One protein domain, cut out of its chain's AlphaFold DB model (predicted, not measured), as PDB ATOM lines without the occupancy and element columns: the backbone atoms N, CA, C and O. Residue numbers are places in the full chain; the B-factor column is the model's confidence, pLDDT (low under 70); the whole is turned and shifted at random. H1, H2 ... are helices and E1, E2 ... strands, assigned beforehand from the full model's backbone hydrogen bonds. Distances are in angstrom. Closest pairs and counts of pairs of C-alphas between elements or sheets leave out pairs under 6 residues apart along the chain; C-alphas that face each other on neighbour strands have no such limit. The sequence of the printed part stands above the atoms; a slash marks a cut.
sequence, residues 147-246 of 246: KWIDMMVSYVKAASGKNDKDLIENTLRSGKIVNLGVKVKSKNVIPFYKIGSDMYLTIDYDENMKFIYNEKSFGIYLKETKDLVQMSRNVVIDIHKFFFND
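Overview. This is residues 147 to 246 of the 246 residues of an uncharacterized protein of Formosa sp (UniProt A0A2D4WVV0). Helix H1 forms the core, packed on one face of a four-stranded antiparallel sheet, E4 to E7, while a small three-stranded sheet, E1 to E3, sits towards its other side with H2 packed over it. H3 runs on directly from E7 and packs along the edge strand E1. The 100 printed residues hold three named helices and seven named strands, in the order H1 H2 E1 E2 E3 E4 E5 E6 E7 H3, a mixed class. The whole is compact, with a radius of gyration of the C-alphas of 12.8 A and spans of 39 by 28 by 25 A.

Arrangement. The larger sheet is a meander, each strand the antiparallel neighbour of the one before: E4, residues 201 to 204, E5, 209 to 214, E6, 217 to 222, and E7, 227 to 232. It is only just strongly twisted, with C-alphas up to 4.2 A off its best plane. Within hydrogen-bond range are N 203 and O 211 at 3.0 A, N 212 and O 219 at 2.8 A, and N 220 and O 229 at 2.8 A. H1, residues 147 to 160, is on one face, making two layers, helix over sheet. Its height over the sheet is 9.2 A, and it lies over E4 and E5, slantwise to the strands at 40 degrees to E5 on the local plane; the closest C-alphas of H1 and E5 are those of Ala 159 and Tyr 213, 5.6 A apart. H2, residues 165 to 173, touches H1, its Ile 168 and Val 153 having the closest C-alphas, 6.0 A apart, at a steep tilt of 67 degrees, only just short of perpendicular, opposite ways. E1, residues 176 to 178, E2, 181 to 184, and E3, 187 to 191, make a second meander, with N 176 and O 183 at 2.8 A and N 182 and O 190 at 2.9 A. H2 is on this sheet, over E2 and E3. H3, residues 233 to 244, only grazes both sheets; its Ile 237 and Ile 177 of E1 have the closest C-alphas of the two, 5.9 A apart. In H1, H2 and H3 every O i to N i+4 pair is within hydrogen-bond range.

Along the chain. H1 begins at C-alpha 147, (209.941, 471.079, 405.447), and is 19.9 A long. E5 measures 16.1 A, E6 15.4 A and E7 16.0 A. H3, 16.6 A, ends at C-alpha 244, (209.377, 457.835, 404.622).

Size, cuts and confidence. The C-alphas farthest apart, those of Lys 185 and Thr 225, are 39.9 A apart. The printed part has no cut and no long link. Mean pLDDT of the printed part is 92.5; residue 246 is under 70.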
ATOM      1  N   LYS A 147     209.490 470.143 406.482       96.19
ATOM      2  CA  LYS A 147     209.941 471.079 405.447       96.19
ATOM      3  C   LYS A 147     209.997 470.397 404.081       96.19
ATOM      4  O   LYS A 147     209.590 470.997 403.087       96.19
ATOM      5  N   TRP A 148     210.441 469.140 404.010       97.00
ATOM      6  CA  TRP A 148     210.456 468.383 402.758       97.00
ATOM      7  C   TRP A 148     209.050 468.185 402.186       97.00
ATOM      8  O   TRP A 148     208.841 468.383 400.986       97.00
ATOM      9  N   ILE A 149     208.079 467.816 403.025       97.75
ATOM     10  CA  ILE A 149     206.683 467.664 402.607       97.75
ATOM     11  C   ILE A 149     206.123 468.980 402.088       97.75
ATOM     12  O   ILE A 149     205.567 468.996 400.989       97.75
ATOM     13  N   ASP A 150     206.322 470.079 402.806       97.19
ATOM     14  CA  ASP A 150     205.845 471.397 402.391       97.19
ATOM     15  C   ASP A 150     206.449 471.835 401.039       97.19
ATOM     16  O   ASP A 150     205.736 472.292 400.130       97.19
ATOM     17  N   MET A 151     207.748 471.582 400.841       97.25
ATOM     18  CA  MET A 151     208.409 471.808 399.554       97.25
ATOM     19  C   MET A 151     207.790 470.951 398.438       97.25
ATOM     20  O   MET A 151     207.477 471.447 397.350       97.25
ATOM     21  N   MET A 152     207.590 469.658 398.696       97.50
ATOM     22  CA  MET A 152     207.048 468.722 397.710       97.50
ATOM     23  C   MET A 152     205.576 468.976 397.399       97.50
ATOM     24  O   MET A 152     205.177 468.802 396.248       97.50
ATOM     25  N   VAL A 153     204.782 469.442 398.362       98.06
ATOM     26  CA  VAL A 153     203.410 469.904 398.124       98.06
ATOM     27  C   VAL A 153     203.424 471.008 397.075       98.06
ATOM     28  O   VAL A 153     202.739 470.896 396.059       98.06
ATOM     29  N   SER A 154     204.241 472.041 397.275       97.56
ATOM     30  CA  SER A 154     204.330 473.174 396.347       97.56
ATOM     31  C   SER A 154     204.809 472.733 394.964       97.56
ATOM     32  O   SER A 154     204.197 473.068 393.949       97.56
ATOM     33  N   TYR A 155     205.833 471.885 394.908       96.56
ATOM     34  CA  TYR A 155     206.307 471.319 393.648       96.56
ATOM     35  C   TYR A 155     205.237 470.486 392.918       96.56
ATOM     36  O   TYR A 155     205.056 470.629 391.707       96.56
ATOM     37  N   VAL A 156     204.480 469.649 393.636       97.12
ATOM     38  CA  VAL A 156     203.381 468.856 393.064       97.12
ATOM     39  C   VAL A 156     202.257 469.755 392.546       97.12
ATOM     40  O   VAL A 156     201.694 469.444 391.492       97.12
ATOM     41  N   LYS A 157     201.955 470.878 393.215       97.50
ATOM     42  CA  LYS A 157     201.001 471.880 392.703       97.50
ATOM     43  C   LYS A 157     201.447 472.405 391.337       97.50
ATOM     44  O   LYS A 157     200.675 472.331 390.385       97.50
ATOM     45  N   ALA A 158     202.712 472.819 391.202       96.00
ATOM     46  CA  ALA A 158     203.263 473.258 389.915       96.00
ATOM     47  C   ALA A 158     203.221 472.155 388.845       96.00
ATOM     48  O   ALA A 158     202.873 472.411 387.696       96.00
ATOM     49  N   ALA A 159     203.560 470.921 389.223       95.81
ATOM     50  CA  ALA A 159     203.695 469.812 388.287       95.81
ATOM     51  C   ALA A 159     202.363 469.169 387.864       95.81
ATOM     52  O   ALA A 159     202.343 468.458 386.863       95.81
ATOM     53  N   SER A 160     201.269 469.366 388.609       96.25
ATOM     54  CA  SER A 160     199.977 468.691 388.362       96.25
ATOM     55  C   SER A 160     198.768 469.621 388.260       96.25
ATOM     56  O   SER A 160     197.692 469.168 387.869       96.25
ATOM     57  N   GLY A 161     198.908 470.886 388.668       95.44
ATOM     58  CA  GLY A 161     197.814 471.854 388.774       95.44
ATOM     59  C   GLY A 161     196.781 471.536 389.855       95.44
ATOM     60  O   GLY A 161     195.774 472.233 389.964       95.44
ATOM     61  N   LYS A 162     196.997 470.495 390.671       95.94
ATOM     62  CA  LYS A 162     196.174 470.248 391.858       95.94
ATOM     63  C   LYS A 162     196.497 471.288 392.918       95.94
ATOM     64  O   LYS A 162     197.665 471.508 393.188       95.94
ATOM     65  N   ASN A 163     195.476 471.856 393.557       94.94
ATOM     66  CA  ASN A 163     195.649 472.872 394.603       94.94
ATOM     67  C   ASN A 163     195.235 472.408 396.008       94.94
ATOM     68  O   ASN A 163     195.542 473.093 396.981       94.94
ATOM     69  N   ASP A 164     194.590 471.245 396.120       97.19
ATOM     70  CA  ASP A 164     194.192 470.636 397.391       97.19
ATOM     71  C   ASP A 164     195.433 470.186 398.181       97.19
ATOM     72  O   ASP A 164     196.067 469.182 397.844       97.19
ATOM     73  N   LYS A 165     195.812 470.975 399.196       96.56
ATOM     74  CA  LYS A 165     197.011 470.739 400.011       96.56
ATOM     75  C   LYS A 165     196.923 469.404 400.749       96.56
ATOM     76  O   LYS A 165     197.864 468.618 400.651       96.56
ATOM     77  N   ASP A 166     195.806 469.138 401.415       97.38
ATOM     78  CA  ASP A 166     195.644 467.966 402.278       97.38
ATOM     79  C   ASP A 166     195.679 466.677 401.457       97.38
ATOM     80  O   ASP A 166     196.333 465.701 401.836       97.38
ATOM     81  N   LEU A 167     195.041 466.668 400.281       96.94
ATOM     82  CA  LEU A 167     195.133 465.540 399.356       96.94
ATOM     83  C   LEU A 167     196.582 465.281 398.927       96.94
ATOM     84  O   LEU A 167     197.018 464.126 398.896       96.94
ATOM     85  N   ILE A 168     197.311 466.334 398.547       98.19
ATOM     86  CA  ILE A 168     198.692 466.212 398.063       98.19
ATOM     87  C   ILE A 168     199.598 465.694 399.176       98.19
ATOM     88  O   ILE A 168     200.325 464.724 398.960       98.19
ATOM     89  N   GLU A 169     199.522 466.296 400.358       97.88
ATOM     90  CA  GLU A 169     200.324 465.924 401.520       97.88
ATOM     91  C   GLU A 169     200.079 464.469 401.937       97.88
ATOM     92  O   GLU A 169     201.023 463.679 402.003       97.88
ATOM     93  N   ASN A 170     198.816 464.066 402.103       96.94
ATOM     94  CA  ASN A 170     198.471 462.685 402.450       96.94
ATOM     95  C   ASN A 170     198.951 461.683 401.386       96.94
ATOM     96  O   ASN A 170     199.400 460.576 401.706       96.94
ATOM     97  N   THR A 171     198.891 462.065 400.105       97.12
ATOM     98  CA  THR A 171     199.388 461.226 399.004       97.12
ATOM     99  C   THR A 171     200.913 461.118 399.018       97.12
ATOM    100  O   THR A 171     201.443 460.054 398.698       97.12
ATOM    101  N   LEU A 172     201.626 462.188 399.379       97.00
ATOM    102  CA  LEU A 172     203.083 462.183 399.514       97.00
ATOM    103  C   LEU A 172     203.523 461.306 400.689       97.00
ATOM    104  O   LEU A 172     204.358 460.432 400.486       97.00
ATOM    105  N   ARG A 173     202.920 461.461 401.874       96.38
ATOM    106  CA  ARG A 173     203.286 460.675 403.070       96.38
ATOM    107  C   ARG A 173     203.031 459.173 402.911       96.38
ATOM    108  O   ARG A 173     203.764 458.357 403.452       96.38
ATOM    109  N   SER A 174     201.999 458.792 402.156       94.94
ATOM    110  CA  SER A 174     201.636 457.382 401.917       94.94
ATOM    111  C   SER A 174     202.174 456.803 400.600       94.94
ATOM    112  O   SER A 174     201.883 455.652 400.252       94.94
ATOM    113  N   GLY A 175     202.909 457.605 399.828       94.06
ATOM    114  CA  GLY A 175     203.236 457.317 398.441       94.06
ATOM    115  C   GLY A 175     204.721 457.392 398.118       94.06
ATOM    116  O   GLY A 175     205.603 457.322 398.965       94.06
ATOM    117  N   LYS A 176     204.994 457.472 396.817       92.25
ATOM    118  CA  LYS A 176     206.324 457.730 396.274       92.25
ATOM    119  C   LYS A 176     206.237 458.669 395.087       92.25
ATOM    120  O   LYS A 176     205.400 458.493 394.194       92.25
ATOM    121  N   ILE A 177     207.153 459.624 395.044       92.00
ATOM    122  CA  ILE A 177     207.360 460.469 393.872       92.00
ATOM    123  C   ILE A 177     207.959 459.609 392.749       92.00
ATOM    124  O   ILE A 177     208.832 458.774 392.974       92.00
ATOM    125  N   VAL A 178     207.471 459.788 391.524       90.88
ATOM    126  CA  VAL A 178     208.015 459.193 390.295       90.88
ATOM    127  C   VAL A 178     208.047 460.247 389.184       90.88
ATOM    128  O   VAL A 178     207.551 461.358 389.358       90.88
ATOM    129  N   ASN A 179     208.616 459.917 388.020       86.88
ATOM    130  CA  ASN A 179     208.773 460.868 386.909       86.88
ATOM    131  C   ASN A 179     207.445 461.522 386.483       86.88
ATOM    132  O   ASN A 179     207.401 462.719 386.227       86.88
ATOM    133  N   LEU A 180     206.367 460.733 386.443       88.94
ATOM    134  CA  LEU A 180     205.060 461.137 385.909       88.94
ATOM    135  C   LEU A 180     204.001 461.402 386.990       88.94
ATOM    136  O   LEU A 180     202.805 461.370 386.688       88.94
ATOM    137  N   GLY A 181     204.401 461.584 388.250       94.06
ATOM    138  CA  GLY A 181     203.440 461.842 389.320       94.06
ATOM    139  C   GLY A 181     203.831 461.346 390.700       94.06
ATOM    140  O   GLY A 181     204.989 461.035 390.979       94.06
ATOM    141  N   VAL A 182     202.816 461.223 391.551       95.94
ATOM    142  CA  VAL A 182     202.898 460.587 392.868       95.94
ATOM    143  C   VAL A 182     202.090 459.291 392.839       95.94
ATOM    144  O   VAL A 182     200.896 459.281 392.514       95.94
ATOM    145  N   LYS A 183     202.758 458.178 393.157       95.06
ATOM    146  CA  LYS A 183     202.161 456.841 393.175       95.06
ATOM    147  C   LYS A 183     201.876 456.369 394.594       95.06
ATOM    148  O   LYS A 183     202.764 456.410 395.435       95.06
ATOM    149  N   VAL A 184     200.703 455.777 394.798       95.19
ATOM    150  CA  VAL A 184     200.336 455.026 396.011       95.19
ATOM    151  C   VAL A 184     199.942 453.620 395.577       95.19
ATOM    152  O   VAL A 184     199.143 453.470 394.652       95.19
ATOM    153  N   LYS A 185     200.529 452.579 396.189       89.88
ATOM    154  CA  LYS A 185     200.267 451.161 395.846       89.88
ATOM    155  C   LYS A 185     200.233 450.912 394.323       89.88
ATOM    156  O   LYS A 185     199.292 450.340 393.784       89.88
ATOM    157  N   SER A 186     201.246 451.419 393.613       88.44
ATOM    158  CA  SER A 186     201.415 451.354 392.144       88.44
ATOM    159  C   SER A 186     200.461 452.196 391.281       88.44
ATOM    160  O   SER A 186     200.783 452.431 390.112       88.44
ATOM    161  N   LYS A 187     199.363 452.727 391.828       94.06
ATOM    162  CA  LYS A 187     198.446 453.633 391.122       94.06
ATOM    163  C   LYS A 187     199.012 455.052 391.093       94.06
ATOM    164  O   LYS A 187     199.465 455.547 392.118       94.06
ATOM    165  N   ASN A 188     198.978 455.712 389.933       94.62
ATOM    166  CA  ASN A 188     199.348 457.127 389.812       94.62
ATOM    167  C   ASN A 188     198.182 457.999 390.297       94.62
ATOM    168  O   ASN A 188     197.209 458.181 389.569       94.62
ATOM    169  N   VAL A 189     198.241 458.458 391.548       97.25
ATOM    170  CA  VAL A 189     197.136 459.177 392.208       97.25
ATOM    171  C   VAL A 189     197.148 460.660 391.839       97.25
ATOM    172  O   VAL A 189     196.091 461.273 391.656       97.25
ATOM    173  N   ILE A 190     198.342 461.234 391.686       97.38
ATOM    174  CA  ILE A 190     198.533 462.615 391.245       97.38
ATOM    175  C   ILE A 190     199.432 462.587 390.007       97.38
ATOM    176  O   ILE A 190     200.651 462.542 390.160       97.38
ATOM    177  N   PRO A 191     198.858 462.544 388.792       96.44
ATOM    178  CA  PRO A 191     199.649 462.590 387.573       96.44
ATOM    179  C   PRO A 191     200.270 463.976 387.394       96.44
ATOM    180  O   PRO A 191     199.630 464.988 387.672       96.44
ATOM    181  N   PHE A 192     201.511 464.011 386.918       95.56
ATOM    182  CA  PHE A 192     202.143 465.252 386.479       95.56
ATOM    183  C   PHE A 192     201.796 465.538 385.020       95.56
ATOM    184  O   PHE A 192     201.506 464.618 384.247       95.56
ATOM    185  N   TYR A 193     201.823 466.815 384.654       94.19
ATOM    186  CA  TYR A 193     201.679 467.254 383.277       94.19
ATOM    187  C   TYR A 193     202.773 466.643 382.400       94.19
ATOM    188  O   TYR A 193     203.918 466.510 382.820       94.19
ATOM    189  N   LYS A 194     202.413 466.296 381.164       92.75
ATOM    190  CA  LYS A 194     203.385 466.010 380.108       92.75
ATOM    191  C   LYS A 194     203.631 467.309 379.359       92.75
ATOM    192  O   LYS A 194     202.686 467.853 378.786       92.75
ATOM    193  N   ILE A 195     204.854 467.814 379.406       91.00
ATOM    194  CA  ILE A 195     205.223 469.112 378.839       91.00
ATOM    195  C   ILE A 195     206.475 468.969 377.971       91.00
ATOM    196  O   ILE A 195     207.285 468.071 378.161       91.00
ATOM    197  N   GLY A 196     206.633 469.853 376.991       86.75
ATOM    198  CA  GLY A 196     207.818 469.918 376.143       86.75
ATOM    199  C   GLY A 196     209.078 470.189 376.962       86.75
ATOM    200  O   GLY A 196     209.023 470.785 378.038       86.75
ATOM    201  N   SER A 197     210.233 469.760 376.450       85.25
ATOM    202  CA  SER A 197     211.521 469.923 377.140       85.25
ATOM    203  C   SER A 197     211.943 471.383 377.333       85.25
ATOM    204  O   SER A 197     212.782 471.666 378.184       85.25
ATOM    205  N   ASP A 198     211.377 472.280 376.533       87.56
ATOM    206  CA  ASP A 198     211.543 473.731 376.544       87.56
ATOM    207  C   ASP A 198     210.459 474.462 377.357       87.56
ATOM    208  O   ASP A 198     210.496 475.687 377.472       87.56
ATOM    209  N   MET A 199     209.514 473.728 377.954       91.69
ATOM    210  CA  MET A 199     208.457 474.282 378.794       91.69
ATOM    211  C   MET A 199     208.802 474.174 380.282       91.69
ATOM    212  O   MET A 199     209.418 473.212 380.746       91.69
ATOM    213  N   TYR A 200     208.357 475.175 381.041       93.94
ATOM    214  CA  TYR A 200     208.602 475.289 382.474       93.94
ATOM    215  C   TYR A 200     207.320 475.719 383.175       93.94
ATOM    216  O   TYR A 200     206.719 476.732 382.815       93.94
ATOM    217  N   LEU A 201     206.913 474.967 384.195       95.69
ATOM    218  CA  LEU A 201     205.834 475.376 385.094       95.69
ATOM    219  C   LEU A 201     206.456 475.877 386.387       95.69
ATOM    220  O   LEU A 201     207.370 475.242 386.909       95.69
ATOM    221  N   THR A 202     205.981 477.008 386.899       96.56
ATOM    222  CA  THR A 202     206.582 477.636 388.079       96.56
ATOM    223  C   THR A 202     205.554 477.909 389.159       96.56
ATOM    224  O   THR A 202     204.383 478.146 388.861       96.56
ATOM    225  N   ILE A 203     206.004 477.892 390.409       97.19
ATOM    226  CA  ILE A 203     205.217 478.314 391.568       97.19
ATOM    227  C   ILE A 203     206.133 479.028 392.558       97.19
ATOM    228  O   ILE A 203     207.249 478.578 392.823       97.19
ATOM    229  N   ASP A 204     205.688 480.168 393.075       97.31
ATOM    230  CA  ASP A 204     206.370 480.820 394.192       97.31
ATOM    231  C   ASP A 204     206.207 479.958 395.451       97.31
ATOM    232  O   ASP A 204     205.089 479.562 395.781       97.31
ATOM    233  N   TYR A 205     207.326 479.622 396.103       95.75
ATOM    234  CA  TYR A 205     207.331 478.808 397.321       95.75
ATOM    235  C   TYR A 205     207.368 479.699 398.563       95.75
ATOM    236  O   TYR A 205     206.431 479.700 399.353       95.75
ATOM    237  N   ASP A 206     208.420 480.505 398.685       93.38
ATOM    238  CA  ASP A 206     208.590 481.494 399.745       93.38
ATOM    239  C   ASP A 206     209.301 482.746 399.196       93.38
ATOM    240  O   ASP A 206     209.439 482.923 397.979       93.38
ATOM    241  N   GLU A 207     209.719 483.657 400.072       92.75
ATOM    242  CA  GLU A 207     210.429 484.885 399.693       92.75
ATOM    243  C   GLU A 207     211.794 484.630 399.028       92.75
ATOM    244  O   GLU A 207     212.257 485.468 398.253       92.75
ATOM    245  N   ASN A 208     212.390 483.453 399.246       90.44
ATOM    246  CA  ASN A 208     213.742 483.107 398.806       90.44
ATOM    247  C   ASN A 208     213.752 482.166 397.599       90.44
ATOM    248  O   ASN A 208     214.710 482.173 396.822       90.44
ATOM    249  N   MET A 209     212.696 481.373 397.406       93.75
ATOM    250  CA  MET A 209     212.671 480.304 396.414       93.75
ATOM    251  C   MET A 209     211.413 480.308 395.543       93.75
ATOM    252  O   MET A 209     210.286 480.575 395.972       93.75
ATOM    253  N   LYS A 210     211.614 479.936 394.278       96.75
ATOM    254  CA  LYS A 210     210.562 479.544 393.334       96.75
ATOM    255  C   LYS A 210     210.848 478.131 392.848       96.75
ATOM    256  O   LYS A 210     211.983 477.810 392.503       96.75
ATOM    257  N   PHE A 211     209.827 477.285 392.801       96.81
ATOM    258  CA  PHE A 211     209.970 475.936 392.265       96.81
ATOM    259  C   PHE A 211     209.603 475.887 390.797       96.81
ATOM    260  O   PHE A 211     208.696 476.584 390.337       96.81
ATOM    261  N   ILE A 212     210.331 475.043 390.075       95.31
ATOM    262  CA  ILE A 212     210.203 474.868 388.638       95.31
ATOM    263  C   ILE A 212     210.046 473.383 388.335       95.31
ATOM    264  O   ILE A 212     210.875 472.552 388.713       95.31
ATOM    265  N   TYR A 213     208.980 473.053 387.617       94.25
ATOM    266  CA  TYR A 213     208.783 471.747 387.017       94.25
ATOM    267  C   TYR A 213     209.219 471.769 385.551       94.25
ATOM    268  O   TYR A 213     208.688 472.521 384.734       94.25
ATOM    269  N   ASN A 214     210.177 470.896 385.251       88.19
ATOM    270  CA  ASN A 214     210.548 470.428 383.920       88.19
ATOM    271  C   ASN A 214     210.689 468.904 384.044       88.19
ATOM    272  O   ASN A 214     211.261 468.442 385.033       88.19
ATOM    273  N   GLU A 215     210.155 468.115 383.105       73.62
ATOM    274  CA  GLU A 215     209.863 466.675 383.275       73.62
ATOM    275  C   GLU A 215     210.973 465.840 383.959       73.62
ATOM    276  O   GLU A 215     210.687 464.870 384.670       73.62
ATOM    277  N   LYS A 216     212.245 466.221 383.791       75.56
ATOM    278  CA  LYS A 216     213.422 465.475 384.270       75.56
ATOM    279  C   LYS A 216     213.987 465.918 385.626       75.56
ATOM    280  O   LYS A 216     214.807 465.191 386.189       75.56
ATOM    281  N   SER A 217     213.572 467.060 386.174       84.88
ATOM    282  CA  SER A 217     214.219 467.646 387.359       84.88
ATOM    283  C   SER A 217     213.251 468.400 388.264       84.88
ATOM    284  O   SER A 217     212.224 468.901 387.812       84.88
ATOM    285  N   PHE A 218     213.605 468.482 389.542       92.75
ATOM    286  CA  PHE A 218     213.044 469.466 390.455       92.75
ATOM    287  C   PHE A 218     213.940 470.706 390.420       92.75
ATOM    288  O   PHE A 218     215.092 470.655 390.854       92.75
ATOM    289  N   GLY A 219     213.435 471.788 389.829       94.06
ATOM    290  CA  GLY A 219     214.140 473.060 389.757       94.06
ATOM    291  C   GLY A 219     213.841 473.935 390.971       94.06
ATOM    292  O   GLY A 219     212.681 474.085 391.352       94.06
ATOM    293  N   ILE A 220     214.880 474.535 391.541       94.25
ATOM    294  CA  ILE A 220     214.800 475.505 392.633       94.25
ATOM    295  C   ILE A 220     215.493 476.775 392.149       94.25
ATOM    296  O   ILE A 220     216.701 476.789 391.933       94.25
ATOM    297  N   TYR A 221     214.722 477.832 391.938       92.81
ATOM    298  CA  TYR A 221     215.247 479.146 391.603       92.81
ATOM    299  C   TYR A 221     215.465 479.951 392.880       92.81
ATOM    300  O   TYR A 221     214.498 480.242 393.592       92.81
ATOM    301  N   LEU A 222     216.719 480.298 393.156       89.94
ATOM    302  CA  LEU A 222     217.125 481.117 394.294       89.94
ATOM    303  C   LEU A 222     216.961 482.589 393.916       89.94
ATOM    304  O   LEU A 222     217.652 483.092 393.031       89.94
ATOM    305  N   LYS A 223     216.027 483.287 394.562       90.12
ATOM    306  CA  LYS A 223     215.649 484.660 394.196       90.12
ATOM    307  C   LYS A 223     216.763 485.668 394.463       90.12
ATOM    308  O   LYS A 223     216.946 486.584 393.666       90.12
ATOM    309  N   GLU A 224     217.515 485.473 395.545       84.19
ATOM    310  CA  GLU A 224     218.626 486.345 395.927       84.19
ATOM    311  C   GLU A 224     219.764 486.290 394.898       84.19
ATOM    312  O   GLU A 224     220.160 487.315 394.343       84.19
ATOM    313  N   THR A 225     220.262 485.087 394.596       82.25
ATOM    314  CA  THR A 225     221.419 484.906 393.704       82.25
ATOM    315  C   THR A 225     221.040 484.820 392.228       82.25
ATOM    316  O   THR A 225     221.904 484.948 391.365       82.25
ATOM    317  N   LYS A 226     219.744 484.663 391.931       88.62
ATOM    318  CA  LYS A 226     219.177 484.459 390.589       88.62
ATOM    319  C   LYS A 226     219.655 483.175 389.909       88.62
ATOM    320  O   LYS A 226     219.590 483.069 388.683       88.62
ATOM    321  N   ASP A 227     220.079 482.193 390.698       84.94
ATOM    322  CA  ASP A 227     220.544 480.899 390.210       84.94
ATOM    323  C   ASP A 227     219.390 479.895 390.102       84.94
ATOM    324  O   ASP A 227     218.547 479.785 390.994       84.94
ATOM    325  N   LEU A 228     219.380 479.111 389.019       89.62
ATOM    326  CA  LEU A 228     218.525 477.933 388.894       89.62
ATOM    327  C   LEU A 228     219.312 476.676 389.269       89.62
ATOM    328  O   LEU A 228     220.167 476.208 388.518       89.62
ATOM    329  N   VAL A 229     218.954 476.089 390.401       89.56
ATOM    330  CA  VAL A 229     219.438 474.784 390.840       89.56
ATOM    331  C   VAL A 229     218.534 473.698 390.268       89.56
ATOM    332  O   VAL A 229     217.309 473.820 390.293       89.56
ATOM    333  N   GLN A 230     219.121 472.613 389.769       88.94
ATOM    334  CA  GLN A 230     218.367 471.482 389.228       88.94
ATOM    335  C   GLN A 230     218.738 470.200 389.961       88.94
ATOM    336  O   GLN A 230     219.815 469.634 389.774       88.94
ATOM    337  N   MET A 231     217.801 469.707 390.765       89.81
ATOM    338  CA  MET A 231     217.916 468.418 391.424       89.81
ATOM    339  C   MET A 231     217.369 467.323 390.507       89.81
ATOM    340  O   MET A 231     216.232 467.390 390.023       89.81
ATOM    341  N   SER A 232     218.175 466.290 390.259       87.69
ATOM    342  CA  SER A 232     217.731 465.166 389.434       87.69
ATOM    343  C   SER A 232     216.559 464.433 390.089       87.69
ATOM    344  O   SER A 232     216.448 464.356 391.315       87.69
ATOM    345  N   ARG A 233     215.695 463.827 389.273       88.19
ATOM    346  CA  ARG A 233     214.553 463.069 389.792       88.19
ATOM    347  C   ARG A 233     214.955 461.935 390.739       88.19
ATOM    348  O   ARG A 233     214.233 461.681 391.697       88.19
ATOM    349  N   ASN A 234     216.084 461.275 390.488       88.12
ATOM    350  CA  ASN A 234     216.573 460.200 391.352       88.12
ATOM    351  C   ASN A 234     216.892 460.720 392.756       88.12
ATOM    352  O   ASN A 234     216.481 460.103 393.729       88.12
ATOM    353  N   VAL A 235     217.512 461.898 392.858       89.81
ATOM    354  CA  VAL A 235     217.814 462.531 394.150       89.81
ATOM    355  C   VAL A 235     216.532 462.889 394.897       89.81
ATOM    356  O   VAL A 235     216.405 462.559 396.069       89.81
ATOM    357  N   VAL A 236     215.530 463.457 394.212       92.69
ATOM    358  CA  VAL A 236     214.205 463.727 394.811       92.69
ATOM    359  C   VAL A 236     213.575 462.443 395.364       92.69
ATOM    360  O   VAL A 236     213.028 462.434 396.466       92.69
ATOM    361  N   ILE A 237     213.657 461.343 394.610       91.88
ATOM    362  CA  ILE A 237     213.144 460.035 395.035       91.88
ATOM    363  C   ILE A 237     213.918 459.513 396.249       91.88
ATOM    364  O   ILE A 237     213.300 458.991 397.176       91.88
ATOM    365  N   ASP A 238     215.241 459.646 396.258       92.00
ATOM    366  CA  ASP A 238     216.101 459.139 397.327       92.00
ATOM    367  C   ASP A 238     215.964 459.942 398.623       92.00
ATOM    368  O   ASP A 238     215.987 459.346 399.702       92.00
ATOM    369  N   ILE A 239     215.750 461.260 398.533       94.25
ATOM    370  CA  ILE A 239     215.371 462.105 399.673       94.25
ATOM    371  C   ILE A 239     214.010 461.665 400.218       94.25
ATOM    372  O   ILE A 239     213.853 461.437 401.413       94.25
ATOM    373  N   HIS A 240     213.013 461.503 399.347       95.38
ATOM    374  CA  HIS A 240     211.676 461.129 399.794       95.38
ATOM    375  C   HIS A 240     211.650 459.726 400.424       95.38
ATOM    376  O   HIS A 240     210.979 459.508 401.429       95.38
ATOM    377  N   LYS A 241     212.426 458.774 399.893       92.88
ATOM    378  CA  LYS A 241     212.625 457.471 400.543       92.88
ATOM    379  C   LYS A 241     213.327 457.598 401.883       92.88
ATOM    380  O   LYS A 241     212.898 456.949 402.823       92.88
ATOM    381  N   PHE A 242     214.346 458.443 401.980       94.00
ATOM    382  CA  PHE A 242     215.067 458.631 403.228       94.00
ATOM    383  C   PHE A 242     214.151 459.038 404.377       94.00
ATOM    384  O   PHE A 242     214.268 458.476 405.460       94.00
ATOM    385  N   PHE A 243     213.214 459.953 404.137       94.75
ATOM    386  CA  PHE A 243     212.256 460.351 405.164       94.75
ATOM    387  C   PHE A 243     211.212 459.257 405.458       94.75
ATOM    388  O   PHE A 243     211.028 458.918 406.621       94.75
ATOM    389  N   PHE A 244     210.602 458.641 404.436       91.38
ATOM    390  CA  PHE A 244     209.377 457.835 404.622       91.38
ATOM    391  C   PHE A 244     209.505 456.314 404.454       91.38
ATOM    392  O   PHE A 244     208.591 455.588 404.833       91.38
ATOM    393  N   ASN A 245     210.572 455.815 403.828       75.38
ATOM    394  CA  ASN A 245     210.683 454.411 403.406       75.38
ATOM    395  C   ASN A 245     211.995 453.716 403.825       75.38
ATOM    396  O   ASN A 245     212.088 452.501 403.645       75.38
ATOM    397  N   ASP A 246     212.983 454.467 404.325       60.00
ATOM    398  CA  ASP A 246     214.270 453.970 404.838       60.00
ATOM    399  C   ASP A 246     214.259 453.863 406.371       60.00
ATOM    400  O   ASP A 246     213.808 454.826 407.032       60.00
TER     401      ASP A 246